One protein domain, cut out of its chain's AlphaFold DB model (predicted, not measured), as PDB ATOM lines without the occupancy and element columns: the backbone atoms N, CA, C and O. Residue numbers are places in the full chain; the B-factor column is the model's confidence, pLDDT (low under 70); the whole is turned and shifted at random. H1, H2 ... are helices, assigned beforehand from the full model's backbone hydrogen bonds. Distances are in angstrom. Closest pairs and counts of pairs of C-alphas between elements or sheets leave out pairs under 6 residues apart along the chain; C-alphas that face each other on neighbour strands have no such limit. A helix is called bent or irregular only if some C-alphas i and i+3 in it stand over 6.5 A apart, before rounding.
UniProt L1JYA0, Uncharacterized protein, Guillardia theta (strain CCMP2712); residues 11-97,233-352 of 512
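What this domain is: This is residues 11 to 97 and 233 to 352 of the 512 residues of an uncharacterized protein of Guillardia theta (strain CCMP2712) (UniProt L1JYA0). One very long single helix, H1, makes the longest axis of the model, and a shorter, loose helical hairpin of H2 and H3 runs alongside it without reaching it. The legs of the hairpin are joined by a loop, residues 282 to 288, and a short tail, residues 342 to 352, follows H3. The printed part has 207 residues with three named helices, in the order H1, H2, H3, and no named strand; the class is all helix. The whole is extended, with a radius of gyration of the C-alphas of 33.4 A, and its outline is a rod spanning 125 by 39 by 34 A.

Where its parts are: The longest helix, H1, covers residues 11 to 97 and measures 126.4 A from first to last C-alpha. It begins at C-alpha 11, at (-55.162, 74.992, -49.369), and ends at C-alpha 97, at (39.642, 3.652, -5.855). H3 covers residues 289 to 341 and measures 75.5 A, ending at C-alpha 341, at (9.845, 7.038, -12.545). H2 covers residues 233 to 281 and measures 71.5 A. No helix is bent or irregular.

How they stand to each other: H1 touches no helix: it is apart from H2 and apart from H3. Its residues 11 to 97 stand free, with no C-alpha 8 or more residues away along the chain within 10 A. H2 and H3 form a helical hairpin, run opposite ways at a shallow tilt of 19 degrees, and have their centres 9.5 A apart. They only just touch, with 3 pairs of C-alphas within 8 A; the closest C-alphas are those of Tyr 241 and Cys 332, 7.8 A apart. H2 touches H3 with residues 237 to 241 alone, and H3 touches H2 with residues 329 to 336 alone. Residues 263 to 268, which belong to H2, stand free, as do residues 281 to 289 and 341 to 348. In H1, H2 and H3 every O i to N i+4 pair is within hydrogen-bond range.

The domain as a whole: The two C-alphas farthest apart are those of Thr 11 and Gln 97, at 126.4 A. Residues 98 to 232 are cut out and not printed, and C-alphas 97 and 233 are 42.5 A apart across the cut between H1 and H2. The link from H2 to H3, 7 residues, is short but not tight, and of the links that are printed whole none is long. The mean pLDDT of the printed part is 77.9. Confidence is under 70 at 46 residues, among them residues 280 to 292 and 324 to 352.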
ATOM      1  N   THR A  11     -56.630  74.931 -49.341       77.25
ATOM      2  CA  THR A  11     -55.162  74.992 -49.369       77.25
ATOM      3  C   THR A  11     -54.540  75.388 -48.028       77.25
ATOM      4  O   THR A  11     -53.419  74.987 -47.729       77.25
ATOM      5  N   GLU A  12     -55.241  76.171 -47.200       81.19
ATOM      6  CA  GLU A  12     -54.734  76.580 -45.883       81.19
ATOM      7  C   GLU A  12     -54.862  75.450 -44.850       81.19
ATOM      8  O   GLU A  12     -53.950  75.235 -44.050       81.19
ATOM      9  N   GLU A  13     -55.958  74.689 -44.897       84.25
ATOM     10  CA  GLU A  13     -56.172  73.514 -44.045       84.25
ATOM     11  C   GLU A  13     -55.132  72.419 -44.344       84.25
ATOM     12  O   GLU A  13     -54.501  71.895 -43.426       84.25
ATOM     13  N   GLU A  14     -54.870  72.144 -45.628       83.94
ATOM     14  CA  GLU A  14     -53.832  71.199 -46.064       83.94
ATOM     15  C   GLU A  14     -52.430  71.632 -45.617       83.94
ATOM     16  O   GLU A  14     -51.642  70.810 -45.146       83.94
ATOM     17  N   LEU A  15     -52.112  72.928 -45.715       86.25
ATOM     18  CA  LEU A  15     -50.846  73.467 -45.218       86.25
ATOM     19  C   LEU A  15     -50.725  73.309 -43.698       86.25
ATOM     20  O   LEU A  15     -49.664  72.914 -43.215       86.25
ATOM     21  N   ARG A  16     -51.795  73.567 -42.937       89.88
ATOM     22  CA  ARG A  16     -51.801  73.387 -41.476       89.88
ATOM     23  C   ARG A  16     -51.626  71.927 -41.081       89.88
ATOM     24  O   ARG A  16     -50.878  71.653 -40.144       89.88
ATOM     25  N   GLU A  17     -52.275  71.004 -41.784       91.00
ATOM     26  CA  GLU A  17     -52.118  69.572 -41.527       91.00
ATOM     27  C   GLU A  17     -50.689  69.121 -41.827       91.00
ATOM     28  O   GLU A  17     -50.038  68.509 -40.985       91.00
ATOM     29  N   ARG A  18     -50.136  69.548 -42.967       87.19
ATOM     30  CA  ARG A  18     -48.760  69.228 -43.359       87.19
ATOM     31  C   ARG A  18     -47.732  69.793 -42.380       87.19
ATOM     32  O   ARG A  18     -46.761  69.111 -42.061       87.19
ATOM     33  N   VAL A  19     -47.960  70.999 -41.849       92.00
ATOM     34  CA  VAL A  19     -47.143  71.570 -40.769       92.00
ATOM     35  C   VAL A  19     -47.249  70.720 -39.502       92.00
ATOM     36  O   VAL A  19     -46.210  70.387 -38.939       92.00
ATOM     37  N   ARG A  20     -48.447  70.285 -39.083       93.19
ATOM     38  CA  ARG A  20     -48.604  69.398 -37.912       93.19
ATOM     39  C   ARG A  20     -47.887  68.061 -38.095       93.19
ATOM     40  O   ARG A  20     -47.188  67.626 -37.178       93.19
ATOM     41  N   THR A  21     -48.003  67.435 -39.268       91.19
ATOM     42  CA  THR A  21     -47.308  66.176 -39.572       91.19
ATOM     43  C   THR A  21     -45.792  66.360 -39.516       91.19
ATOM     44  O   THR A  21     -45.098  65.569 -38.877       91.19
ATOM     45  N   LEU A  22     -45.274  67.435 -40.121       91.94
ATOM     46  CA  LEU A  22     -43.846  67.750 -40.095       91.94
ATOM     47  C   LEU A  22     -43.354  68.049 -38.678       91.94
ATOM     48  O   LEU A  22     -42.316  67.530 -38.287       91.94
ATOM     49  N   THR A  23     -44.099  68.821 -37.881       92.56
ATOM     50  CA  THR A  23     -43.748  69.092 -36.480       92.56
ATOM     51  C   THR A  23     -43.716  67.808 -35.651       92.56
ATOM     52  O   THR A  23     -42.770  67.603 -34.895       92.56
ATOM     53  N   SER A  24     -44.688  66.906 -35.825       93.06
ATOM     54  CA  SER A  24     -44.695  65.606 -35.141       93.06
ATOM     55  C   SER A  24     -43.489  64.742 -35.529       93.06
ATOM     56  O   SER A  24     -42.838  64.167 -34.655       93.06
ATOM     57  N   ALA A  25     -43.139  64.694 -36.818       89.62
ATOM     58  CA  ALA A  25     -41.958  63.975 -37.293       89.62
ATOM     59  C   ALA A  25     -40.654  64.553 -36.712       89.62
ATOM     60  O   ALA A  25     -39.782  63.798 -36.285       89.62
ATOM     61  N   LEU A  26     -40.551  65.883 -36.624       92.69
ATOM     62  CA  LEU A  26     -39.387  66.581 -36.068       92.69
ATOM     63  C   LEU A  26     -39.215  66.311 -34.565       92.69
ATOM     64  O   LEU A  26     -38.094  66.116 -34.101       92.69
ATOM     65  N   ILE A  27     -40.318  66.244 -33.811       94.19
ATOM     66  CA  ILE A  27     -40.304  65.874 -32.387       94.19
ATOM     67  C   ILE A  27     -39.800  64.437 -32.215       94.19
ATOM     68  O   ILE A  27     -38.875  64.211 -31.437       94.19
ATOM     69  N   LYS A  28     -40.325  63.485 -32.999       92.88
ATOM     70  CA  LYS A  28     -39.875  62.081 -32.957       92.88
ATOM     71  C   LYS A  28     -38.390  61.937 -33.298       92.88
ATOM     72  O   LYS A  28     -37.675  61.209 -32.617       92.88
ATOM     73  N   GLN A  29     -37.909  62.659 -34.311       92.38
ATOM     74  CA  GLN A  29     -36.485  62.671 -34.657       92.38
ATOM     75  C   GLN A  29     -35.624  63.243 -33.528       92.38
ATOM     76  O   GLN A  29     -34.575  62.683 -33.220       92.38
ATOM     77  N   LYS A  30     -36.066  64.327 -32.877       94.50
ATOM     78  CA  LYS A  30     -35.348  64.905 -31.737       94.50
ATOM     79  C   LYS A  30     -35.241  63.913 -30.574       94.50
ATOM     80  O   LYS A  30     -34.152  63.741 -30.034       94.50
ATOM     81  N   GLU A  31     -36.333  63.239 -30.225       94.75
ATOM     82  CA  GLU A  31     -36.337  62.214 -29.172       94.75
ATOM     83  C   GLU A  31     -35.417  61.037 -29.517       94.75
ATOM     84  O   GLU A  31     -34.686  60.545 -28.658       94.75
ATOM     85  N   GLN A  32     -35.400  60.604 -30.781       92.56
ATOM     86  CA  GLN A  32     -34.496  59.552 -31.239       92.56
ATOM     87  C   GLN A  32     -33.024  59.979 -31.124       92.56
ATOM     88  O   GLN A  32     -32.203  59.201 -30.645       92.56
ATOM     89  N   ILE A  33     -32.693  61.222 -31.490       90.50
ATOM     90  CA  ILE A  33     -31.339  61.776 -31.334       90.50
ATOM     91  C   ILE A  33     -30.933  61.830 -29.855       90.50
ATOM     92  O   ILE A  33     -29.792  61.513 -29.525       90.50
ATOM     93  N   GLU A  34     -31.840  62.202 -28.950       94.44
ATOM     94  CA  GLU A  34     -31.549  62.212 -27.511       94.44
ATOM     95  C   GLU A  34     -31.299  60.802 -26.961       94.44
ATOM     96  O   GLU A  34     -30.348  60.620 -26.203       94.44
ATOM     97  N   ARG A  35     -32.061  59.789 -27.403       91.06
ATOM     98  CA  ARG A  35     -31.805  58.378 -27.043       91.06
ATOM     99  C   ARG A  35     -30.462  57.872 -27.568       91.06
ATOM    100  O   ARG A  35     -29.767  57.143 -26.867       91.06
ATOM    101  N   ILE A  36     -30.082  58.267 -28.783       90.62
ATOM    102  CA  ILE A  36     -28.771  57.913 -29.343       90.62
ATOM    103  C   ILE A  36     -27.665  58.543 -28.492       90.62
ATOM    104  O   ILE A  36     -26.776  57.830 -28.040       90.62
ATOM    105  N   ARG A  37     -27.766  59.834 -28.155       93.06
ATOM    106  CA  ARG A  37     -26.764  60.516 -27.316       93.06
ATOM    107  C   ARG A  37     -26.613  59.896 -25.930       93.06
ATOM    108  O   ARG A  37     -25.494  59.784 -25.435       93.06
ATOM    109  N   THR A  38     -27.708  59.495 -25.282       91.56
ATOM    110  CA  THR A  38     -27.610  58.823 -23.975       91.56
ATOM    111  C   THR A  38     -26.945  57.456 -24.100       91.56
ATOM    112  O   THR A  38     -26.114  57.119 -23.258       91.56
ATOM    113  N   SER A  39     -27.234  56.705 -25.167       89.44
ATOM    114  CA  SER A  39     -26.555  55.433 -25.442       89.44
ATOM    115  C   SER A  39     -25.064  55.611 -25.760       89.44
ATOM    116  O   SER A  39     -24.241  54.870 -25.232       89.44
ATOM    117  N   GLU A  40     -24.685  56.642 -26.521       90.12
ATOM    118  CA  GLU A  40     -23.283  56.967 -26.820       90.12
ATOM    119  C   GLU A  40     -22.500  57.313 -25.549       90.12
ATOM    120  O   GLU A  40     -21.372  56.854 -25.368       90.12
ATOM    121  N   HIS A  41     -23.100  58.079 -24.633       90.06
ATOM    122  CA  HIS A  41     -22.476  58.382 -23.346       90.06
ATOM    123  C   HIS A  41     -22.311  57.143 -22.458       90.06
ATOM    124  O   HIS A  41     -21.278  57.009 -21.801       90.06
ATOM    125  N   ALA A  42     -23.286  56.230 -22.453       88.62
ATOM    126  CA  ALA A  42     -23.168  54.967 -21.728       88.62
ATOM    127  C   ALA A  42     -22.030  54.100 -22.296       88.62
ATOM    128  O   ALA A  42     -21.159  53.656 -21.546       88.62
ATOM    129  N   LEU A  43     -21.974  53.956 -23.624       89.50
ATOM    130  CA  LEU A  43     -20.922  53.207 -24.315       89.50
ATOM    131  C   LEU A  43     -19.532  53.822 -24.109       89.50
ATOM    132  O   LEU A  43     -18.552  53.095 -23.954       89.50
ATOM    133  N   ALA A  44     -19.424  55.152 -24.053       88.69
ATOM    134  CA  ALA A  44     -18.165  55.824 -23.734       88.69
ATOM    135  C   ALA A  44     -17.664  55.469 -22.321       88.69
ATOM    136  O   ALA A  44     -16.469  55.228 -22.138       88.69
ATOM    137  N   GLY A  45     -18.568  55.380 -21.338       90.19
ATOM    138  CA  GLY A  45     -18.229  54.953 -19.979       90.19
ATOM    139  C   GLY A  45     -17.797  53.484 -19.901       90.19
ATOM    140  O   GLY A  45     -16.829  53.154 -19.211       90.19
ATOM    141  N   GLU A  46     -18.464  52.594 -20.639       89.50
ATOM    142  CA  GLU A  46     -18.063  51.185 -20.730       89.50
ATOM    143  C   GLU A  46     -16.703  51.016 -21.410       89.50
ATOM    144  O   GLU A  46     -15.861  50.263 -20.915       89.50
ATOM    145  N   LYS A  47     -16.447  51.774 -22.482       90.06
ATOM    146  CA  LYS A  47     -15.144  51.812 -23.149       90.06
ATOM    147  C   LYS A  47     -14.034  52.218 -22.179       90.06
ATOM    148  O   LYS A  47     -13.024  51.526 -22.105       90.06
ATOM    149  N   GLU A  48     -14.226  53.283 -21.400       92.19
ATOM    150  CA  GLU A  48     -13.227  53.726 -20.418       92.19
ATOM    151  C   GLU A  48     -12.970  52.653 -19.343       92.19
ATOM    152  O   GLU A  48     -11.827  52.395 -18.955       92.19
ATOM    153  N   LYS A  49     -14.024  51.969 -18.880       90.56
ATOM    154  CA  LYS A  49     -13.899  50.871 -17.913       90.56
ATOM    155  C   LYS A  49     -13.106  49.693 -18.490       90.56
ATOM    156  O   LYS A  49     -12.255  49.142 -17.790       90.56
ATOM    157  N   LEU A  50     -13.354  49.330 -19.748       88.75
ATOM    158  CA  LEU A  50     -12.618  48.276 -20.448       88.75
ATOM    159  C   LEU A  50     -11.153  48.665 -20.686       88.75
ATOM    160  O   LEU A  50     -10.266  47.850 -20.449       88.75
ATOM    161  N   GLU A  51     -10.874  49.911 -21.070       89.62
ATOM    162  CA  GLU A  51      -9.501  50.408 -21.232       89.62
ATOM    163  C   GLU A  51      -8.706  50.302 -19.922       89.62
ATOM    164  O   GLU A  51      -7.570  49.821 -19.927       89.62
ATOM    165  N   ARG A  52      -9.319  50.640 -18.778       91.38
ATOM    166  CA  ARG A  52      -8.698  50.448 -17.456       91.38
ATOM    167  C   ARG A  52      -8.437  48.972 -17.139       91.38
ATOM    168  O   ARG A  52      -7.379  48.644 -16.608       91.38
ATOM    169  N   GLN A  53      -9.358  48.070 -17.483       86.88
ATOM    170  CA  GLN A  53      -9.147  46.628 -17.293       86.88
ATOM    171  C   GLN A  53      -7.994  46.094 -18.153       86.88
ATOM    172  O   GLN A  53      -7.180  45.312 -17.666       86.88
ATOM    173  N   VAL A  54      -7.875  46.549 -19.403       87.75
ATOM    174  CA  VAL A  54      -6.770  46.164 -20.295       87.75
ATOM    175  C   VAL A  54      -5.418  46.624 -19.746       87.75
ATOM    176  O   VAL A  54      -4.442  45.882 -19.852       87.75
ATOM    177  N   ILE A  55      -5.344  47.817 -19.150       88.00
ATOM    178  CA  ILE A  55      -4.118  48.302 -18.497       88.00
ATOM    179  C   ILE A  55      -3.744  47.390 -17.322       88.00
ATOM    180  O   ILE A  55      -2.619  46.898 -17.288       88.00
ATOM    181  N   ASN A  56      -4.695  47.065 -16.440       84.88
ATOM    182  CA  ASN A  56      -4.440  46.168 -15.307       84.88
ATOM    183  C   ASN A  56      -3.936  44.787 -15.761       84.88
ATOM    184  O   ASN A  56      -2.977  44.262 -15.199       84.88
ATOM    185  N   PHE A  57      -4.524  44.211 -16.816       83.19
ATOM    186  CA  PHE A  57      -4.058  42.926 -17.349       83.19
ATOM    187  C   PHE A  57      -2.652  43.000 -17.956       83.19
ATOM    188  O   PHE A  57      -1.905  42.023 -17.889       83.19
ATOM    189  N   LYS A  58      -2.262  44.138 -18.544       87.12
ATOM    190  CA  LYS A  58      -0.889  44.333 -19.033       87.12
ATOM    191  C   LYS A  58       0.112  44.367 -17.881       87.12
ATOM    192  O   LYS A  58       1.133  43.687 -17.972       87.12
ATOM    193  N   GLU A  59      -0.195  45.087 -16.805       88.69
ATOM    194  CA  GLU A  59       0.656  45.149 -15.608       88.69
ATOM    195  C   GLU A  59       0.810  43.765 -14.953       88.69
ATOM    196  O   GLU A  59       1.919  43.338 -14.624       88.69
ATOM    197  N   GLU A  60      -0.279  43.001 -14.845       84.12
ATOM    198  CA  GLU A  60      -0.258  41.640 -14.295       84.12
ATOM    199  C   GLU A  60       0.537  40.663 -15.185       84.12
ATOM    200  O   GLU A  60       1.293  39.808 -14.700       84.12
ATOM    201  N   ALA A  61       0.439  40.818 -16.511       82.75
ATOM    202  CA  ALA A  61       1.228  40.047 -17.465       82.75
ATOM    203  C   ALA A  61       2.729  40.373 -17.382       82.75
ATOM    204  O   ALA A  61       3.558  39.462 -17.496       82.75
ATOM    205  N   GLU A  62       3.094  41.639 -17.170       87.19
ATOM    206  CA  GLU A  62       4.481  42.061 -16.956       87.19
ATOM    207  C   GLU A  62       5.043  41.516 -15.642       87.19
ATOM    208  O   GLU A  62       6.110  40.895 -15.656       87.19
ATOM    209  N   MET A  63       4.290  41.611 -14.543       82.69
ATOM    210  CA  MET A  63       4.669  41.012 -13.258       82.69
ATOM    211  C   MET A  63       4.898  39.498 -13.395       82.69
ATOM    212  O   MET A  63       5.903  38.955 -12.932       82.69
ATOM    213  N   SER A  64       4.015  38.812 -14.124       82.62
ATOM    214  CA  SER A  64       4.149  37.379 -14.402       82.62
ATOM    215  C   SER A  64       5.391  37.048 -15.241       82.62
ATOM    216  O   SER A  64       6.005  35.995 -15.063       82.62
ATOM    217  N   ARG A  65       5.785  37.916 -16.186       85.75
ATOM    218  CA  ARG A  65       7.036  37.751 -16.952       85.75
ATOM    219  C   ARG A  65       8.258  37.933 -16.058       85.75
ATOM    220  O   ARG A  65       9.181  37.127 -16.163       85.75
ATOM    221  N   GLN A  66       8.246  38.930 -15.177       86.69
ATOM    222  CA  GLN A  66       9.337  39.163 -14.237       86.69
ATOM    223  C   GLN A  66       9.528  37.964 -13.298       86.69
ATOM    224  O   GLN A  66      10.630  37.426 -13.215       86.69
ATOM    225  N   MET A  67       8.446  37.463 -12.697       84.12
ATOM    226  CA  MET A  67       8.501  36.313 -11.789       84.12
ATOM    227  C   MET A  67       9.015  35.040 -12.482       84.12
ATOM    228  O   MET A  67       9.810  34.294 -11.914       84.12
ATOM    229  N   ARG A  68       8.626  34.802 -13.746       80.62
ATOM    230  CA  ARG A  68       9.174  33.690 -14.545       80.62
ATOM    231  C   ARG A  68      10.677  33.825 -14.787       80.62
ATOM    232  O   ARG A  68      11.382  32.825 -14.701       80.62
ATOM    233  N   SER A  69      11.154  35.034 -15.075       87.12
ATOM    234  CA  SER A  69      12.584  35.306 -15.267       87.12
ATOM    235  C   SER A  69      13.386  35.021 -13.990       87.12
ATOM    236  O   SER A  69      14.413  34.345 -14.034       87.12
ATOM    237  N   GLU A  70      12.877  35.457 -12.833       86.25
ATOM    238  CA  GLU A  70      13.498  35.202 -11.527       86.25
ATOM    239  C   GLU A  70      13.552  33.701 -11.206       86.25
ATOM    240  O   GLU A  70      14.620  33.177 -10.879       86.25
ATOM    241  N   LEU A  71      12.439  32.983 -11.396       83.19
ATOM    242  CA  LEU A  71      12.383  31.529 -11.213       83.19
ATOM    243  C   LEU A  71      13.345  30.790 -12.149       83.19
ATOM    244  O   LEU A  71      14.028  29.860 -11.724       83.19
ATOM    245  N   GLN A  72      13.449  31.211 -13.410       84.31
ATOM    246  CA  GLN A  72      14.391  30.623 -14.360       84.31
ATOM    247  C   GLN A  72      15.850  30.841 -13.919       84.31
ATOM    248  O   GLN A  72      16.675  29.930 -14.028       84.31
ATOM    249  N   GLY A  73      16.162  32.014 -13.358       85.44
ATOM    250  CA  GLY A  73      17.456  32.288 -12.733       85.44
ATOM    251  C   GLY A  73      17.737  31.408 -11.507       85.44
ATOM    252  O   GLY A  73      18.871  30.969 -11.309       85.44
ATOM    253  N   GLU A  74      16.724  31.100 -10.694       83.06
ATOM    254  CA  GLU A  74      16.838  30.170  -9.561       83.06
ATOM    255  C   GLU A  74      17.134  28.738 -10.018       83.06
ATOM    256  O   GLU A  74      18.066  28.106  -9.520       83.06
ATOM    257  N   VAL A  75      16.393  28.250 -11.017       79.25
ATOM    258  CA  VAL A  75      16.585  26.911 -11.594       79.25
ATOM    259  C   VAL A  75      18.004  26.760 -12.136       79.25
ATOM    260  O   VAL A  75      18.679  25.780 -11.823       79.25
ATOM    261  N   ALA A  76      18.508  27.760 -12.863       83.00
ATOM    262  CA  ALA A  76      19.879  27.745 -13.366       83.00
ATOM    263  C   ALA A  76      20.927  27.691 -12.237       83.00
ATOM    264  O   ALA A  76      21.942  27.003 -12.365       83.00
ATOM    265  N   ARG A  77      20.694  28.386 -11.113       86.31
ATOM    266  CA  ARG A  77      21.575  28.324  -9.933       86.31
ATOM    267  C   ARG A  77      21.562  26.939  -9.285       86.31
ATOM    268  O   ARG A  77      22.630  26.417  -8.973       86.31
ATOM    269  N   MET A  78      20.386  26.333  -9.124       80.25
ATOM    270  CA  MET A  78      20.258  24.979  -8.571       80.25
ATOM    271  C   MET A  78      20.922  23.929  -9.463       80.25
ATOM    272  O   MET A  78      21.605  23.041  -8.956       80.25
ATOM    273  N   GLN A  79      20.785  24.055 -10.782       84.88
ATOM    274  CA  GLN A  79      21.386  23.117 -11.725       84.88
ATOM    275  C   GLN A  79      22.918  23.144 -11.670       84.88
ATOM    276  O   GLN A  79      23.539  22.090 -11.553       84.88
ATOM    277  N   ARG A  80      23.532  24.334 -11.598       85.69
ATOM    278  CA  ARG A  80      24.986  24.453 -11.375       85.69
ATOM    279  C   ARG A  80      25.434  23.855 -10.039       85.69
ATOM    280  O   ARG A  80      26.507  23.269  -9.960       85.69
ATOM    281  N   ALA A  81      24.632  23.997  -8.983       83.88
ATOM    282  CA  ALA A  81      24.953  23.409  -7.682       83.88
ATOM    283  C   ALA A  81      24.930  21.869  -7.718       83.88
ATOM    284  O   ALA A  81      25.748  21.226  -7.060       83.88
ATOM    285  N   LEU A  82      24.025  21.277  -8.503       79.94
ATOM    286  CA  LEU A  82      23.985  19.830  -8.727       79.94
ATOM    287  C   LEU A  82      25.189  19.343  -9.536       79.94
ATOM    288  O   LEU A  82      25.796  18.344  -9.160       79.94
ATOM    289  N   GLU A  83      25.570  20.061 -10.593       88.12
ATOM    290  CA  GLU A  83      26.766  19.748 -11.390       88.12
ATOM    291  C   GLU A  83      28.042  19.771 -10.536       88.12
ATOM    292  O   GLU A  83      28.862  18.858 -10.625       88.12
ATOM    293  N   LEU A  84      28.178  20.762  -9.646       87.75
ATOM    294  CA  LEU A  84      29.297  20.831  -8.699       87.75
ATOM    295  C   LEU A  84      29.331  19.622  -7.757       87.75
ATOM    296  O   LEU A  84      30.384  19.009  -7.597       87.75
ATOM    297  N   ARG A  85      28.188  19.223  -7.187       82.81
ATOM    298  CA  ARG A  85      28.120  18.030  -6.325       82.81
ATOM    299  C   ARG A  85      28.436  16.738  -7.071       82.81
ATOM    300  O   ARG A  85      29.056  15.848  -6.498       82.81
ATOM    301  N   ALA A  86      28.014  16.620  -8.329       81.00
ATOM    302  CA  ALA A  86      28.343  15.462  -9.154       81.00
ATOM    303  C   ALA A  86      29.859  15.369  -9.395       81.00
ATOM    304  O   ALA A  86      30.440  14.293  -9.262       81.00
ATOM    305  N   ALA A  87      30.511  16.503  -9.668       84.44
ATOM    306  CA  ALA A  87      31.963  16.564  -9.807       84.44
ATOM    307  C   ALA A  87      32.695  16.211  -8.496       84.44
ATOM    308  O   ALA A  87      33.676  15.467  -8.523       84.44
ATOM    309  N   GLU A  88      32.206  16.687  -7.345       86.44
ATOM    310  CA  GLU A  88      32.739  16.319  -6.023       86.44
ATOM    311  C   GLU A  88      32.609  14.813  -5.747       86.44
ATOM    312  O   GLU A  88      33.557  14.186  -5.276       86.44
ATOM    313  N   ALA A  89      31.462  14.213  -6.075       80.94
ATOM    314  CA  ALA A  89      31.224  12.786  -5.876       80.94
ATOM    315  C   ALA A  89      32.150  11.911  -6.738       80.94
ATOM    316  O   ALA A  89      32.712  10.933  -6.241       80.94
ATOM    317  N   GLU A  90      32.355  12.276  -8.006       83.88
ATOM    318  CA  GLU A  90      33.303  11.577  -8.879       83.88
ATOM    319  C   GLU A  90      34.742  11.705  -8.363       83.88
ATOM    320  O   GLU A  90      35.470  10.713  -8.313       83.88
ATOM    321  N   MET A  91      35.143  12.878  -7.866       86.38
ATOM    322  CA  MET A  91      36.451  13.047  -7.229       86.38
ATOM    323  C   MET A  91      36.623  12.104  -6.025       86.38
ATOM    324  O   MET A  91      37.608  11.366  -5.980       86.38
ATOM    325  N   ILE A  92      35.643  12.038  -5.116       80.31
ATOM    326  CA  ILE A  92      35.666  11.125  -3.955       80.31
ATOM    327  C   ILE A  92      35.765   9.660  -4.401       80.31
ATOM    328  O   ILE A  92      36.533   8.883  -3.833       80.31
ATOM    329  N   LYS A  93      35.027   9.272  -5.444       82.38
ATOM    330  CA  LYS A  93      35.063   7.917  -6.009       82.38
ATOM    331  C   LYS A  93      36.444   7.569  -6.567       82.38
ATOM    332  O   LYS A  93      36.957   6.487  -6.283       82.38
ATOM    333  N   THR A  94      37.073   8.483  -7.311       81.06
ATOM    334  CA  THR A  94      38.440   8.270  -7.818       81.06
ATOM    335  C   THR A  94      39.478   8.200  -6.697       81.06
ATOM    336  O   THR A  94      40.436   7.430  -6.786       81.06
ATOM    337  N   GLU A  95      39.286   8.958  -5.618       75.56
ATOM    338  CA  GLU A  95      40.160   8.933  -4.448       75.56
ATOM    339  C   GLU A  95      40.016   7.611  -3.678       75.56
ATOM    340  O   GLU A  95      41.020   6.969  -3.375       75.56
ATOM    341  N   ALA A  96      38.788   7.124  -3.480       73.31
ATOM    342  CA  ALA A  96      38.518   5.825  -2.865       73.31
ATOM    343  C   ALA A  96      39.114   4.650  -3.666       73.31
ATOM    344  O   ALA A  96      39.702   3.738  -3.083       73.31
ATOM    345  N   GLN A  97      39.035   4.682  -5.001       71.44
ATOM    346  CA  GLN A  97      39.642   3.652  -5.855       71.44
ATOM    347  C   GLN A  97      41.171   3.595  -5.720       71.44
ATOM    348  O   GLN A  97      41.739   2.502  -5.711       71.44
ATOM    349  N   GLU A 233      -2.450   8.060  -1.727       70.69
ATOM    350  CA  GLU A 233      -2.335   9.287  -2.522       70.69
ATOM    351  C   GLU A 233      -2.275   8.986  -4.027       70.69
ATOM    352  O   GLU A 233      -2.920   9.680  -4.816       70.69
ATOM    353  N   ARG A 234      -1.569   7.925  -4.434       66.12
ATOM    354  CA  ARG A 234      -1.506   7.482  -5.832       66.12
ATOM    355  C   ARG A 234      -2.877   7.062  -6.359       66.12
ATOM    356  O   ARG A 234      -3.298   7.568  -7.397       66.12
ATOM    357  N   ALA A 235      -3.607   6.231  -5.615       72.12
ATOM    358  CA  ALA A 235      -4.954   5.804  -5.993       72.12
ATOM    359  C   ALA A 235      -5.922   6.994  -6.142       72.12
ATOM    360  O   ALA A 235      -6.758   7.028  -7.050       72.12
ATOM    361  N   LEU A 236      -5.793   8.013  -5.284       73.56
ATOM    362  CA  LEU A 236      -6.584   9.238  -5.393       73.56
ATOM    363  C   LEU A 236      -6.238  10.044  -6.655       73.56
ATOM    364  O   LEU A 236      -7.137  10.603  -7.289       73.56
ATOM    365  N   VAL A 237      -4.953  10.135  -7.011       71.75
ATOM    366  CA  VAL A 237      -4.503  10.827  -8.227       71.75
ATOM    367  C   VAL A 237      -5.002  10.105  -9.479       71.75
ATOM    368  O   VAL A 237      -5.530  10.773 -10.369       71.75
ATOM    369  N   ASP A 238      -4.920   8.776  -9.520       71.06
ATOM    370  CA  ASP A 238      -5.424   7.971 -10.639       71.06
ATOM    371  C   ASP A 238      -6.939   8.172 -10.818       71.06
ATOM    372  O   ASP A 238      -7.402   8.544 -11.897       71.06
ATOM    373  N   SER A 239      -7.715   8.104  -9.730       77.81
ATOM    374  CA  SER A 239      -9.163   8.369  -9.776       77.81
ATOM    375  C   SER A 239      -9.507   9.775 -10.291       77.81
ATOM    376  O   SER A 239     -10.520   9.981 -10.967       77.81
ATOM    377  N   ARG A 240      -8.680  10.779  -9.976       70.75
ATOM    378  CA  ARG A 240      -8.861  12.150 -10.480       70.75
ATOM    379  C   ARG A 240      -8.493  12.270 -11.955       70.75
ATOM    380  O   ARG A 240      -9.178  12.998 -12.673       70.75
ATOM    381  N   TYR A 241      -7.447  11.573 -12.393       73.81
ATOM    382  CA  TYR A 241      -7.055  11.516 -13.797       73.81
ATOM    383  C   TYR A 241      -8.183  10.941 -14.653       73.81
ATOM    384  O   TYR A 241      -8.556  11.565 -15.645       73.81
ATOM    385  N   ASP A 242      -8.794   9.838 -14.221       78.31
ATOM    386  CA  ASP A 242      -9.891   9.198 -14.950       78.31
ATOM    387  C   ASP A 242     -11.095  10.134 -15.112       78.31
ATOM    388  O   ASP A 242     -11.616  10.305 -16.216       78.31
ATOM    389  N   LYS A 243     -11.498  10.824 -14.037       79.94
ATOM    390  CA  LYS A 243     -12.589  11.815 -14.096       79.94
ATOM    391  C   LYS A 243     -12.277  12.945 -15.073       79.94
ATOM    392  O   LYS A 243     -13.127  13.311 -15.883       79.94
ATOM    393  N   LEU A 244     -11.058  13.479 -15.017       75.38
ATOM    394  CA  LEU A 244     -10.632  14.554 -15.908       75.38
ATOM    395  C   LEU A 244     -10.576  14.080 -17.367       75.38
ATOM    396  O   LEU A 244     -10.978  14.810 -18.273       75.38
ATOM    397  N   HIS A 245     -10.140  12.843 -17.600       78.44
ATOM    398  CA  HIS A 245     -10.092  12.245 -18.927       78.44
ATOM    399  C   HIS A 245     -11.487  12.112 -19.551       78.44
ATOM    400  O   HIS A 245     -11.673  12.499 -20.704       78.44
ATOM    401  N   VAL A 246     -12.485  11.668 -18.780       84.06
ATOM    402  CA  VAL A 246     -13.884  11.608 -19.240       84.06
ATOM    403  C   VAL A 246     -14.405  13.003 -19.599       84.06
ATOM    404  O   VAL A 246     -14.966  13.187 -20.678       84.06
ATOM    405  N   THR A 247     -14.163  14.014 -18.755       78.12
ATOM    406  CA  THR A 247     -14.595  15.392 -19.061       78.12
ATOM    407  C   THR A 247     -13.911  15.968 -20.306       78.12
ATOM    408  O   THR A 247     -14.546  16.669 -21.090       78.12
ATOM    409  N   TYR A 248     -12.638  15.632 -20.538       77.38
ATOM    410  CA  TYR A 248     -11.911  16.027 -21.744       77.38
ATOM    411  C   TYR A 248     -12.520  15.405 -23.010       77.38
ATOM    412  O   TYR A 248     -12.713  16.101 -24.006       77.38
ATOM    413  N   GLN A 249     -12.871  14.116 -22.969       83.69
ATOM    414  CA  GLN A 249     -13.531  13.446 -24.091       83.69
ATOM    415  C   GLN A 249     -14.898  14.073 -24.407       83.69
ATOM    416  O   GLN A 249     -15.212  14.302 -25.575       83.69
ATOM    417  N   GLN A 250     -15.685  14.400 -23.376       80.62
ATOM    418  CA  GLN A 250     -16.982  15.069 -23.535       80.62
ATOM    419  C   GLN A 250     -16.835  16.464 -24.156       80.62
ATOM    420  O   GLN A 250     -17.548  16.784 -25.103       80.62
ATOM    421  N   ALA A 251     -15.872  17.263 -23.688       74.25
ATOM    422  CA  ALA A 251     -15.607  18.586 -24.248       74.25
ATOM    423  C   ALA A 251     -15.179  18.516 -25.723       74.25
ATOM    424  O   ALA A 251     -15.669  19.292 -26.538       74.25
ATOM    425  N   ASN A 252     -14.322  17.559 -26.093       78.88
ATOM    426  CA  ASN A 252     -13.929  17.361 -27.491       78.88
ATOM    427  C   ASN A 252     -15.116  17.005 -28.390       78.88
ATOM    428  O   ASN A 252     -15.205  17.515 -29.506       78.88
ATOM    429  N   LYS A 253     -16.033  16.163 -27.904       91.25
ATOM    430  CA  LYS A 253     -17.254  15.829 -28.642       91.25
ATOM    431  C   LYS A 253     -18.115  17.075 -28.875       91.25
ATOM    432  O   LYS A 253     -18.546  17.317 -29.997       91.25
ATOM    433  N   TYR A 254     -18.284  17.904 -27.847       85.31
ATOM    434  CA  TYR A 254     -19.047  19.147 -27.955       85.31
ATOM    435  C   TYR A 254     -18.424  20.145 -28.946       85.31
ATOM    436  O   TYR A 254     -19.128  20.773 -29.729       85.31
ATOM    437  N   ILE A 255     -17.092  20.254 -28.983       83.12
ATOM    438  CA  ILE A 255     -16.396  21.090 -29.979       83.12
ATOM    439  C   ILE A 255     -16.688  20.608 -31.400       83.12
ATOM    440  O   ILE A 255     -16.946  21.433 -32.271       83.12
ATOM    441  N   GLN A 256     -16.669  19.294 -31.640       90.19
ATOM    442  CA  GLN A 256     -16.994  18.747 -32.958       90.19
ATOM    443  C   GLN A 256     -18.430  19.081 -33.372       90.19
ATOM    444  O   GLN A 256     -18.643  19.540 -34.491       90.19
ATOM    445  N   GLU A 257     -19.392  18.939 -32.459       91.06
ATOM    446  CA  GLU A 257     -20.792  19.307 -32.706       91.06
ATOM    447  C   GLU A 257     -20.930  20.803 -33.058       91.06
ATOM    448  O   GLU A 257     -21.623  21.157 -34.015       91.06
ATOM    449  N   LEU A 258     -20.200  21.688 -32.366       84.19
ATOM    450  CA  LEU A 258     -20.155  23.121 -32.688       84.19
ATOM    451  C   LEU A 258     -19.491  23.411 -34.043       84.19
ATOM    452  O   LEU A 258     -19.932  24.297 -34.778       84.19
ATOM    453  N   GLU A 259     -18.429  22.688 -34.401       92.31
ATOM    454  CA  GLU A 259     -17.762  22.833 -35.698       92.31
ATOM    455  C   GLU A 259     -18.641  22.373 -36.863       92.31
ATOM    456  O   GLU A 259     -18.591  22.971 -37.944       92.31
ATOM    457  N   ASP A 260     -19.447  21.335 -36.654       93.25
ATOM    458  CA  ASP A 260     -20.416  20.854 -37.633       93.25
ATOM    459  C   ASP A 260     -21.589  21.834 -37.769       93.25
ATOM    460  O   ASP A 260     -21.953  22.207 -38.889       93.25
ATOM    461  N   ALA A 261     -22.114  22.350 -36.652       88.62
ATOM    462  CA  ALA A 261     -23.145  23.386 -36.657       88.62
ATOM    463  C   ALA A 261     -22.676  24.655 -37.390       88.62
ATOM    464  O   ALA A 261     -23.389  25.179 -38.250       88.62
ATOM    465  N   ARG A 262     -21.446  25.110 -37.121       93.75
ATOM    466  CA  ARG A 262     -20.835  26.239 -37.835       93.75
ATOM    467  C   ARG A 262     -20.740  25.966 -39.335       93.75
ATOM    468  O   ARG A 262     -21.124  26.822 -40.126       93.75
ATOM    469  N   ARG A 263     -20.254  24.787 -39.739       92.19
ATOM    470  CA  ARG A 263     -20.149  24.418 -41.161       92.19
ATOM    471  C   ARG A 263     -21.509  24.398 -41.857       92.19
ATOM    472  O   ARG A 263     -21.596  24.806 -43.012       92.19
ATOM    473  N   ASN A 264     -22.563  23.961 -41.172       93.50
ATOM    474  CA  ASN A 264     -23.922  24.011 -41.712       93.50
ATOM    475  C   ASN A 264     -24.406  25.454 -41.888       93.50
ATOM    476  O   ASN A 264     -24.934  25.789 -42.945       93.50
ATOM    477  N   LYS A 265     -24.142  26.331 -40.912       89.06
ATOM    478  CA  LYS A 265     -24.460  27.761 -41.029       89.06
ATOM    479  C   LYS A 265     -23.693  28.434 -42.163       89.06
ATOM    480  O   LYS A 265     -24.303  29.144 -42.952       89.06
ATOM    481  N   ASP A 266     -22.398  28.160 -42.314       91.38
ATOM    482  CA  ASP A 266     -21.588  28.691 -43.420       91.38
ATOM    483  C   ASP A 266     -22.166  28.283 -44.795       91.38
ATOM    484  O   ASP A 266     -22.221  29.104 -45.711       91.38
ATOM    485  N   LYS A 267     -22.681  27.052 -44.933       94.25
ATOM    486  CA  LYS A 267     -23.387  26.611 -46.152       94.25
ATOM    487  C   LYS A 267     -24.701  27.361 -46.380       94.25
ATOM    488  O   LYS A 267     -24.990  27.732 -47.515       94.25
ATOM    489  N   GLU A 268     -25.487  27.598 -45.328       90.69
ATOM    490  CA  GLU A 268     -26.708  28.412 -45.417       90.69
ATOM    491  C   GLU A 268     -26.391  29.844 -45.883       90.69
ATOM    492  O   GLU A 268     -27.087  30.376 -46.750       90.69
ATOM    493  N   PHE A 269     -25.319  30.460 -45.366       85.94
ATOM    494  CA  PHE A 269     -24.869  31.789 -45.803       85.94
ATOM    495  C   PHE A 269     -24.475  31.826 -47.270       85.94
ATOM    496  O   PHE A 269     -24.842  32.773 -47.967       85.94
ATOM    497  N   GLU A 270     -23.725  30.827 -47.730       92.94
ATOM    498  CA  GLU A 270     -23.298  30.773 -49.124       92.94
ATOM    499  C   GLU A 270     -24.510  30.612 -50.050       92.94
ATOM    500  O   GLU A 270     -24.665  31.377 -51.000       92.94
ATOM    501  N   GLY A 271     -25.455  29.733 -49.698       91.38
ATOM    502  CA  GLY A 271     -26.711  29.588 -50.437       91.38
ATOM    503  C   GLY A 271     -27.529  30.886 -50.497       91.38
ATOM    504  O   GLY A 271     -28.052  31.248 -51.551       91.38
ATOM    505  N   LEU A 272     -27.603  31.637 -49.392       84.38
ATOM    506  CA  LEU A 272     -28.262  32.947 -49.365       84.38
ATOM    507  C   LEU A 272     -27.516  33.998 -50.200       84.38
ATOM    508  O   LEU A 272     -28.160  34.816 -50.862       84.38
ATOM    509  N   ARG A 273     -26.179  33.983 -50.206       87.81
ATOM    510  CA  ARG A 273     -25.360  34.857 -51.059       87.81
ATOM    511  C   ARG A 273     -25.610  34.595 -52.534       87.81
ATOM    512  O   ARG A 273     -25.860  35.545 -53.271       87.81
ATOM    513  N   GLU A 274     -25.601  33.332 -52.945       90.06
ATOM    514  CA  GLU A 274     -25.879  32.942 -54.328       90.06
ATOM    515  C   GLU A 274     -27.287  33.362 -54.763       90.06
ATOM    516  O   GLU A 274     -27.483  33.845 -55.881       90.06
ATOM    517  N   GLN A 275     -28.284  33.222 -53.882       84.50
ATOM    518  CA  GLN A 275     -29.631  33.729 -54.144       84.50
ATOM    519  C   GLN A 275     -29.620  35.249 -54.328       84.50
ATOM    520  O   GLN A 275     -30.172  35.747 -55.307       84.50
ATOM    521  N   LEU A 276     -28.964  35.993 -53.436       78.19
ATOM    522  CA  LEU A 276     -28.873  37.454 -53.496       78.19
ATOM    523  C   LEU A 276     -28.160  37.928 -54.771       78.19
ATOM    524  O   LEU A 276     -28.593  38.896 -55.398       78.19
ATOM    525  N   GLU A 277     -27.128  37.210 -55.211       83.25
ATOM    526  CA  GLU A 277     -26.430  37.469 -56.467       83.25
ATOM    527  C   GLU A 277     -27.335  37.216 -57.679       83.25
ATOM    528  O   GLU A 277     -27.458  38.101 -58.531       83.25
ATOM    529  N   LYS A 278     -28.068  36.091 -57.711       82.50
ATOM    530  CA  LYS A 278     -29.092  35.801 -58.736       82.50
ATOM    531  C   LYS A 278     -30.188  36.868 -58.764       82.50
ATOM    532  O   LYS A 278     -30.569  37.326 -59.841       82.50
ATOM    533  N   TYR A 279     -30.655  37.328 -57.602       73.56
ATOM    534  CA  TYR A 279     -31.607  38.434 -57.501       73.56
ATOM    535  C   TYR A 279     -31.007  39.761 -57.981       73.56
ATOM    536  O   TYR A 279     -31.707  40.531 -58.637       73.56
ATOM    537  N   SER A 280     -29.733  40.049 -57.714       68.06
ATOM    538  CA  SER A 280     -29.082  41.271 -58.206       68.06
ATOM    539  C   SER A 280     -28.894  41.248 -59.731       68.06
ATOM    540  O   SER A 280     -29.203  42.228 -60.410       68.06
ATOM    541  N   ALA A 281     -28.494  40.098 -60.286       67.31
ATOM    542  CA  ALA A 281     -28.271  39.888 -61.714       67.31
ATOM    543  C   ALA A 281     -29.583  39.891 -62.517       67.31
ATOM    544  O   ALA A 281     -29.618  40.370 -63.650       67.31
ATOM    545  N   ALA A 282     -30.685  39.424 -61.925       61.19
ATOM    546  CA  ALA A 282     -31.999  39.405 -62.564       61.19
ATOM    547  C   ALA A 282     -32.674  40.792 -62.683       61.19
ATOM    548  O   ALA A 282     -33.738  40.887 -63.291       61.19
ATOM    549  N   ASN A 283     -32.113  41.878 -62.119       49.12
ATOM    550  CA  ASN A 283     -32.864  43.121 -61.876       49.12
ATOM    551  C   ASN A 283     -32.236  44.430 -62.365       49.12
ATOM    552  O   ASN A 283     -32.119  45.405 -61.625       49.12
ATOM    553  N   GLY A 284     -32.034  44.522 -63.679       47.28
ATOM    554  CA  GLY A 284     -31.973  45.816 -64.371       47.28
ATOM    555  C   GLY A 284     -33.293  46.618 -64.370       47.28
ATOM    556  O   GLY A 284     -33.298  47.748 -64.850       47.28
ATOM    557  N   ILE A 285     -34.424  46.084 -63.866       47.75
ATOM    558  CA  ILE A 285     -35.754  46.733 -63.926       47.75
ATOM    559  C   ILE A 285     -36.601  46.421 -62.665       47.75
ATOM    560  O   ILE A 285     -37.347  45.450 -62.655       47.75
ATOM    561  N   ASN A 286     -36.473  47.223 -61.594       53.22
ATOM    562  CA  ASN A 286     -37.512  47.669 -60.620       53.22
ATOM    563  C   ASN A 286     -36.854  48.094 -59.291       53.22
ATOM    564  O   ASN A 286     -36.618  47.278 -58.403       53.22
ATOM    565  N   THR A 287     -36.553  49.383 -59.142       55.00
ATOM    566  CA  THR A 287     -35.549  49.887 -58.185       55.00
ATOM    567  C   THR A 287     -36.048  50.203 -56.768       55.00
ATOM    568  O   THR A 287     -35.221  50.435 -55.896       55.00
ATOM    569  N   ALA A 288     -37.356  50.194 -56.479       55.28
ATOM    570  CA  ALA A 288     -37.864  50.567 -55.146       55.28
ATOM    571  C   ALA A 288     -38.047  49.365 -54.198       55.28
ATOM    572  O   ALA A 288     -37.374  49.294 -53.176       55.28
ATOM    573  N   LYS A 289     -38.881  48.380 -54.566       57.97
ATOM    574  CA  LYS A 289     -39.113  47.171 -53.743       57.97
ATOM    575  C   LYS A 289     -37.849  46.337 -53.529       57.97
ATOM    576  O   LYS A 289     -37.647  45.774 -52.464       57.97
ATOM    577  N   LYS A 290     -36.972  46.301 -54.534       57.12
ATOM    578  CA  LYS A 290     -35.719  45.543 -54.462       57.12
ATOM    579  C   LYS A 290     -34.664  46.237 -53.615       57.12
ATOM    580  O   LYS A 290     -33.898  45.555 -52.955       57.12
ATOM    581  N   ASN A 291     -34.644  47.570 -53.575       63.72
ATOM    582  CA  ASN A 291     -33.797  48.285 -52.618       63.72
ATOM    583  C   ASN A 291     -34.265  48.045 -51.177       63.72
ATOM    584  O   ASN A 291     -33.430  47.952 -50.284       63.72
ATOM    585  N   GLU A 292     -35.571  47.893 -50.957       68.38
ATOM    586  CA  GLU A 292     -36.138  47.509 -49.660       68.38
ATOM    587  C   GLU A 292     -35.720  46.084 -49.264       68.38
ATOM    588  O   GLU A 292     -35.180  45.888 -48.177       68.38
ATOM    589  N   GLU A 293     -35.846  45.105 -50.166       73.75
ATOM    590  CA  GLU A 293     -35.344  43.739 -49.941       73.75
ATOM    591  C   GLU A 293     -33.830  43.713 -49.705       73.75
ATOM    592  O   GLU A 293     -33.376  43.064 -48.769       73.75
ATOM    593  N   VAL A 294     -33.043  44.472 -50.472       71.56
ATOM    594  CA  VAL A 294     -31.589  44.579 -50.282       71.56
ATOM    595  C   VAL A 294     -31.251  45.191 -48.923       71.56
ATOM    596  O   VAL A 294     -30.376  44.667 -48.242       71.56
ATOM    597  N   MET A 295     -31.943  46.242 -48.471       74.56
ATOM    598  CA  MET A 295     -31.718  46.803 -47.130       74.56
ATOM    599  C   MET A 295     -32.118  45.826 -46.021       74.56
ATOM    600  O   MET A 295     -31.435  45.740 -45.001       74.56
ATOM    601  N   THR A 296     -33.186  45.057 -46.230       77.62
ATOM    602  CA  THR A 296     -33.656  44.050 -45.270       77.62
ATOM    603  C   THR A 296     -32.668  42.884 -45.175       77.62
ATOM    604  O   THR A 296     -32.302  42.457 -44.080       77.62
ATOM    605  N   LEU A 297     -32.163  42.415 -46.317       76.50
ATOM    606  CA  LEU A 297     -31.121  41.394 -46.395       76.50
ATOM    607  C   LEU A 297     -29.802  41.904 -45.807       76.50
ATOM    608  O   LEU A 297     -29.155  41.178 -45.061       76.50
ATOM    609  N   GLN A 298     -29.441  43.166 -46.043       79.06
ATOM    610  CA  GLN A 298     -28.255  43.786 -45.453       79.06
ATOM    611  C   GLN A 298     -28.364  43.893 -43.925       79.06
ATOM    612  O   GLN A 298     -27.395  43.619 -43.221       79.06
ATOM    613  N   ALA A 299     -29.539  44.236 -43.391       78.19
ATOM    614  CA  ALA A 299     -29.782  44.240 -41.950       78.19
ATOM    615  C   ALA A 299     -29.668  42.828 -41.353       78.19
ATOM    616  O   ALA A 299     -29.071  42.650 -40.291       78.19
ATOM    617  N   LYS A 300     -30.173  41.815 -42.068       85.19
ATOM    618  CA  LYS A 300     -30.051  40.407 -41.670       85.19
ATOM    619  C   LYS A 300     -28.593  39.938 -41.691       85.19
ATOM    620  O   LYS A 300     -28.165  39.281 -40.751       85.19
ATOM    621  N   ILE A 301     -27.816  40.340 -42.700       80.06
ATOM    622  CA  ILE A 301     -26.368  40.084 -42.781       80.06
ATOM    623  C   ILE A 301     -25.640  40.701 -41.587       80.06
ATOM    624  O   ILE A 301     -24.833  40.020 -40.965       80.06
ATOM    625  N   ASN A 302     -25.940  41.952 -41.234       83.81
ATOM    626  CA  ASN A 302     -25.285  42.615 -40.108       83.81
ATOM    627  C   ASN A 302     -25.625  41.927 -38.771       83.81
ATOM    628  O   ASN A 302     -24.725  41.631 -37.996       83.81
ATOM    629  N   SER A 303     -26.898  41.580 -38.543       86.50
ATOM    630  CA  SER A 303     -27.318  40.823 -37.349       86.50
ATOM    631  C   SER A 303     -26.592  39.484 -37.232       86.50
ATOM    632  O   SER A 303     -26.180  39.079 -36.150       86.50
ATOM    633  N   LEU A 304     -26.441  38.793 -38.357       80.44
ATOM    634  CA  LEU A 304     -25.752  37.515 -38.428       80.44
ATOM    635  C   LEU A 304     -24.233  37.660 -38.232       80.44
ATOM    636  O   LEU A 304     -23.604  36.800 -37.621       80.44
ATOM    637  N   GLN A 305     -23.632  38.758 -38.694       83.62
ATOM    638  CA  GLN A 305     -22.229  39.084 -38.420       83.62
ATOM    639  C   GLN A 305     -21.983  39.366 -36.934       83.62
ATOM    640  O   GLN A 305     -20.968  38.919 -36.398       83.62
ATOM    641  N   ASP A 306     -22.911  40.050 -36.265       83.38
ATOM    642  CA  ASP A 306     -22.843  40.296 -34.822       83.38
ATOM    643  C   ASP A 306     -22.959  38.984 -34.028       83.38
ATOM    644  O   ASP A 306     -22.207  38.752 -33.078       83.38
ATOM    645  N   GLU A 307     -23.835  38.076 -34.459       84.56
ATOM    646  CA  GLU A 307     -23.976  36.744 -33.864       84.56
ATOM    647  C   GLU A 307     -22.709  35.893 -34.059       84.56
ATOM    648  O   GLU A 307     -22.203  35.301 -33.105       84.56
ATOM    649  N   ILE A 308     -22.101  35.922 -35.252       79.38
ATOM    650  CA  ILE A 308     -20.797  35.289 -35.518       79.38
ATOM    651  C   ILE A 308     -19.694  35.893 -34.636       79.38
ATOM    652  O   ILE A 308     -18.829  35.165 -34.141       79.38
ATOM    653  N   ALA A 309     -19.695  37.210 -34.414       81.56
ATOM    654  CA  ALA A 309     -18.730  37.856 -33.526       81.56
ATOM    655  C   ALA A 309     -18.904  37.397 -32.067       81.56
ATOM    656  O   ALA A 309     -17.910  37.124 -31.386       81.56
ATOM    657  N   SER A 310     -20.151  37.247 -31.613       81.25
ATOM    658  CA  SER A 310     -20.477  36.697 -30.293       81.25
ATOM    659  C   SER A 310     -19.994  35.251 -30.147       81.25
ATOM    660  O   SER A 310     -19.238  34.941 -29.224       81.25
ATOM    661  N   LEU A 311     -20.325  34.388 -31.112       77.88
ATOM    662  CA  LEU A 311     -19.905  32.985 -31.119       77.88
ATOM    663  C   LEU A 311     -18.379  32.833 -31.183       77.88
ATOM    664  O   LEU A 311     -17.815  31.974 -30.512       77.88
ATOM    665  N   ASN A 312     -17.672  33.688 -31.929       77.31
ATOM    666  CA  ASN A 312     -16.205  33.684 -31.955       77.31
ATOM    667  C   ASN A 312     -15.591  34.104 -30.611       77.31
ATOM    668  O   ASN A 312     -14.577  33.544 -30.190       77.31
ATOM    669  N   SER A 313     -16.204  35.070 -29.923       80.69
ATOM    670  CA  SER A 313     -15.803  35.459 -28.567       80.69
ATOM    671  C   SER A 313     -15.974  34.295 -27.588       80.69
ATOM    672  O   SER A 313     -15.082  34.007 -26.787       80.69
ATOM    673  N   GLU A 314     -17.087  33.572 -27.685       80.69
ATOM    674  CA  GLU A 314     -17.364  32.395 -26.865       80.69
ATOM    675  C   GLU A 314     -16.427  31.222 -27.177       80.69
ATOM    676  O   GLU A 314     -15.812  30.665 -26.264       80.69
ATOM    677  N   LYS A 315     -16.197  30.932 -28.462       77.75
ATOM    678  CA  LYS A 315     -15.197  29.960 -28.913       77.75
ATOM    679  C   LYS A 315     -13.817  30.261 -28.327       77.75
ATOM    680  O   LYS A 315     -13.174  29.358 -27.799       77.75
ATOM    681  N   SER A 316     -13.380  31.522 -28.341       79.38
ATOM    682  CA  SER A 316     -12.083  31.907 -27.768       79.38
ATOM    683  C   SER A 316     -12.013  31.662 -26.252       79.38
ATOM    684  O   SER A 316     -10.991  31.192 -25.745       79.38
ATOM    685  N   LYS A 317     -13.105  31.910 -25.514       74.31
ATOM    686  CA  LYS A 317     -13.191  31.590 -24.075       74.31
ATOM    687  C   LYS A 317     -13.086  30.082 -23.825       74.31
ATOM    688  O   LYS A 317     -12.388  29.666 -22.893       74.31
ATOM    689  N   LEU A 318     -13.738  29.271 -24.656       69.38
ATOM    690  CA  LEU A 318     -13.669  27.810 -24.585       69.38
ATOM    691  C   LEU A 318     -12.266  27.289 -24.929       69.38
ATOM    692  O   LEU A 318     -11.711  26.515 -24.152       69.38
ATOM    693  N   GLU A 319     -11.638  27.778 -26.001       76.19
ATOM    694  CA  GLU A 319     -10.253  27.444 -26.378       76.19
ATOM    695  C   GLU A 319      -9.261  27.773 -25.248       76.19
ATOM    696  O   GLU A 319      -8.417  26.949 -24.885       76.19
ATOM    697  N   SER A 320      -9.412  28.939 -24.614       73.38
ATOM    698  CA  SER A 320      -8.657  29.336 -23.415       73.38
ATOM    699  C   SER A 320      -8.830  28.334 -22.262       73.38
ATOM    700  O   SER A 320      -7.863  27.946 -21.597       73.38
ATOM    701  N   THR A 321     -10.063  27.877 -22.039       67.25
ATOM    702  CA  THR A 321     -10.393  26.919 -20.977       67.25
ATOM    703  C   THR A 321      -9.780  25.547 -21.261       67.25
ATOM    704  O   THR A 321      -9.150  24.962 -20.378       67.25
ATOM    705  N   ILE A 322      -9.858  25.068 -22.503       68.50
ATOM    706  CA  ILE A 322      -9.231  23.815 -22.947       68.50
ATOM    707  C   ILE A 322      -7.713  23.883 -22.797       68.50
ATOM    708  O   ILE A 322      -7.101  22.930 -22.310       68.50
ATOM    709  N   GLN A 323      -7.091  25.009 -23.154       73.81
ATOM    710  CA  GLN A 323      -5.651  25.189 -22.985       73.81
ATOM    711  C   GLN A 323      -5.250  25.130 -21.503       73.81
ATOM    712  O   GLN A 323      -4.255  24.493 -21.150       73.81
ATOM    713  N   SER A 324      -6.041  25.744 -20.619       66.44
ATOM    714  CA  SER A 324      -5.847  25.673 -19.163       66.44
ATOM    715  C   SER A 324      -5.961  24.236 -18.631       66.44
ATOM    716  O   SER A 324      -5.094  23.766 -17.883       66.44
ATOM    717  N   ILE A 325      -6.979  23.493 -19.077       66.06
ATOM    718  CA  ILE A 325      -7.170  22.079 -18.725       66.06
ATOM    719  C   ILE A 325      -6.003  21.231 -19.244       66.06
ATOM    720  O   ILE A 325      -5.454  20.424 -18.498       66.06
ATOM    721  N   THR A 326      -5.561  21.456 -20.481       68.19
ATOM    722  CA  THR A 326      -4.440  20.741 -21.113       68.19
ATOM    723  C   THR A 326      -3.137  20.948 -20.345       68.19
ATOM    724  O   THR A 326      -2.402  19.990 -20.089       68.19
ATOM    725  N   ASN A 327      -2.862  22.182 -19.920       68.19
ATOM    726  CA  ASN A 327      -1.695  22.497 -19.099       68.19
ATOM    727  C   ASN A 327      -1.760  21.779 -17.742       68.19
ATOM    728  O   ASN A 327      -0.761  21.209 -17.299       68.19
ATOM    729  N   THR A 328      -2.938  21.748 -17.114       65.62
ATOM    730  CA  THR A 328      -3.173  21.023 -15.854       65.62
ATOM    731  C   THR A 328      -2.974  19.516 -16.036       65.62
ATOM    732  O   THR A 328      -2.254  18.895 -15.259       65.62
ATOM    733  N   LEU A 329      -3.506  18.931 -17.112       62.81
ATOM    734  CA  LEU A 329      -3.310  17.524 -17.476       62.81
ATOM    735  C   LEU A 329      -1.835  17.186 -17.698       62.81
ATOM    736  O   LEU A 329      -1.365  16.154 -17.223       62.81
ATOM    737  N   GLN A 330      -1.079  18.051 -18.380       66.81
ATOM    738  CA  GLN A 330       0.363  17.868 -18.534       66.81
ATOM    739  C   GLN A 330       1.101  17.948 -17.198       66.81
ATOM    740  O   GLN A 330       2.020  17.161 -16.976       66.81
ATOM    741  N   ALA A 331       0.721  18.870 -16.310       57.88
ATOM    742  CA  ALA A 331       1.297  18.964 -14.973       57.88
ATOM    743  C   ALA A 331       1.008  17.694 -14.160       57.88
ATOM    744  O   ALA A 331       1.939  17.087 -13.635       57.88
ATOM    745  N   CYS A 332      -0.242  17.224 -14.152       53.41
ATOM    746  CA  CYS A 332      -0.633  15.960 -13.533       53.41
ATOM    747  C   CYS A 332       0.134  14.779 -14.135       53.41
ATOM    748  O   CYS A 332       0.691  13.988 -13.387       53.41
ATOM    749  N   LYS A 333       0.257  14.691 -15.465       60.94
ATOM    750  CA  LYS A 333       1.036  13.644 -16.139       60.94
ATOM    751  C   LYS A 333       2.510  13.691 -15.751       60.94
ATOM    752  O   LYS A 333       3.100  12.638 -15.571       60.94
ATOM    753  N   ARG A 334       3.119  14.874 -15.605       62.41
ATOM    754  CA  ARG A 334       4.506  15.004 -15.119       62.41
ATOM    755  C   ARG A 334       4.631  14.551 -13.671       62.41
ATOM    756  O   ARG A 334       5.575  13.835 -13.374       62.41
ATOM    757  N   VAL A 335       3.689  14.920 -12.804       56.91
ATOM    758  CA  VAL A 335       3.649  14.448 -11.412       56.91
ATOM    759  C   VAL A 335       3.509  12.927 -11.375       56.91
ATOM    760  O   VAL A 335       4.306  12.273 -10.720       56.91
ATOM    761  N   LEU A 336       2.597  12.354 -12.159       53.09
ATOM    762  CA  LEU A 336       2.396  10.909 -12.272       53.09
ATOM    763  C   LEU A 336       3.630  10.210 -12.849       53.09
ATOM    764  O   LEU A 336       4.038   9.175 -12.349       53.09
ATOM    765  N   LEU A 337       4.282  10.797 -13.856       56.06
ATOM    766  CA  LEU A 337       5.522  10.281 -14.431       56.06
ATOM    767  C   LEU A 337       6.685  10.381 -13.439       56.06
ATOM    768  O   LEU A 337       7.537   9.504 -13.441       56.06
ATOM    769  N   VAL A 338       6.734  11.413 -12.593       54.22
ATOM    770  CA  VAL A 338       7.689  11.513 -11.481       54.22
ATOM    771  C   VAL A 338       7.373  10.449 -10.440       54.22
ATOM    772  O   VAL A 338       8.292   9.753 -10.045       54.22
ATOM    773  N   MET A 339       6.107  10.238 -10.080       49.00
ATOM    774  CA  MET A 339       5.678   9.171  -9.168       49.00
ATOM    775  C   MET A 339       5.971   7.770  -9.724       49.00
ATOM    776  O   MET A 339       6.361   6.896  -8.965       49.00
ATOM    777  N   VAL A 340       5.847   7.558 -11.039       50.59
ATOM    778  CA  VAL A 340       6.113   6.276 -11.716       50.59
ATOM    779  C   VAL A 340       7.612   6.067 -11.984       50.59
ATOM    780  O   VAL A 340       8.103   4.959 -11.792       50.59
ATOM    781  N   LYS A 341       8.374   7.105 -12.374       44.00
ATOM    782  CA  LYS A 341       9.845   7.038 -12.545       44.00
ATOM    783  C   LYS A 341      10.608   7.040 -11.220       44.00
ATOM    784  O   LYS A 341      11.693   6.481 -11.165       44.00
ATOM    785  N   HIS A 342      10.065   7.657 -10.171       41.69
ATOM    786  CA  HIS A 342      10.583   7.599  -8.797       41.69
ATOM    787  C   HIS A 342       9.819   6.556  -7.977       41.69
ATOM    788  O   HIS A 342       9.649   6.711  -6.771       41.69
ATOM    789  N   ASN A 343       9.430   5.462  -8.635       41.84
ATOM    790  CA  ASN A 343       9.036   4.230  -7.976       41.84
ATOM    791  C   ASN A 343      10.172   3.178  -7.944       41.84
ATOM    792  O   ASN A 343       9.919   2.028  -8.301       41.84
ATOM    793  N   PRO A 344      11.425   3.474  -7.525       37.53
ATOM    794  CA  PRO A 344      12.065   2.545  -6.614       37.53
ATOM    795  C   PRO A 344      11.339   2.655  -5.263       37.53
ATOM    796  O   PRO A 344      10.922   3.754  -4.874       37.53
ATOM    797  N   PRO A 345      11.155   1.555  -4.521       42.53
ATOM    798  CA  PRO A 345      10.686   1.689  -3.156       42.53
ATOM    799  C   PRO A 345      11.716   2.576  -2.427       42.53
ATOM    800  O   PRO A 345      12.903   2.308  -2.522       42.53
ATOM    801  N   HIS A 346      11.265   3.641  -1.756       41.69
ATOM    802  CA  HIS A 346      12.011   4.430  -0.751       41.69
ATOM    803  C   HIS A 346      12.764   5.726  -1.116       41.69
ATOM    804  O   HIS A 346      13.447   6.258  -0.241       41.69
ATOM    805  N   ILE A 347      12.547   6.380  -2.264       35.97
ATOM    806  CA  ILE A 347      12.836   7.833  -2.308       35.97
ATOM    807  C   ILE A 347      11.569   8.583  -1.884       35.97
ATOM    808  O   ILE A 347      10.595   8.575  -2.638       35.97
ATOM    809  N   PRO A 348      11.532   9.248  -0.711       37.12
ATOM    810  CA  PRO A 348      10.403  10.089  -0.353       37.12
ATOM    811  C   PRO A 348      10.375  11.262  -1.329       37.12
ATOM    812  O   PRO A 348      11.135  12.228  -1.201       37.12
ATOM    813  N   ILE A 349       9.499  11.175  -2.329       38.94
ATOM    814  CA  ILE A 349       9.193  12.307  -3.187       38.94
ATOM    815  C   ILE A 349       8.511  13.329  -2.280       38.94
ATOM    816  O   ILE A 349       7.324  13.237  -1.978       38.94
ATOM    817  N   ARG A 350       9.271  14.322  -1.812       41.41
ATOM    818  CA  ARG A 350       8.700  15.544  -1.245       41.41
ATOM    819  C   ARG A 350       8.096  16.356  -2.390       41.41
ATOM    820  O   ARG A 350       8.588  17.433  -2.702       41.41
ATOM    821  N   ILE A 351       7.020  15.858  -3.001       44.69
ATOM    822  CA  ILE A 351       6.023  16.780  -3.535       44.69
ATOM    823  C   ILE A 351       5.483  17.442  -2.282       44.69
ATOM    824  O   ILE A 351       4.947  16.783  -1.387       44.69
ATOM    825  N   SER A 352       5.757  18.730  -2.130       47.84
ATOM    826  CA  SER A 352       5.316  19.412  -0.932       47.84
ATOM    827  C   SER A 352       3.794  19.293  -0.874       47.84
ATOM    828  O   SER A 352       3.097  19.490  -1.867       47.84
TER     829      SER A 352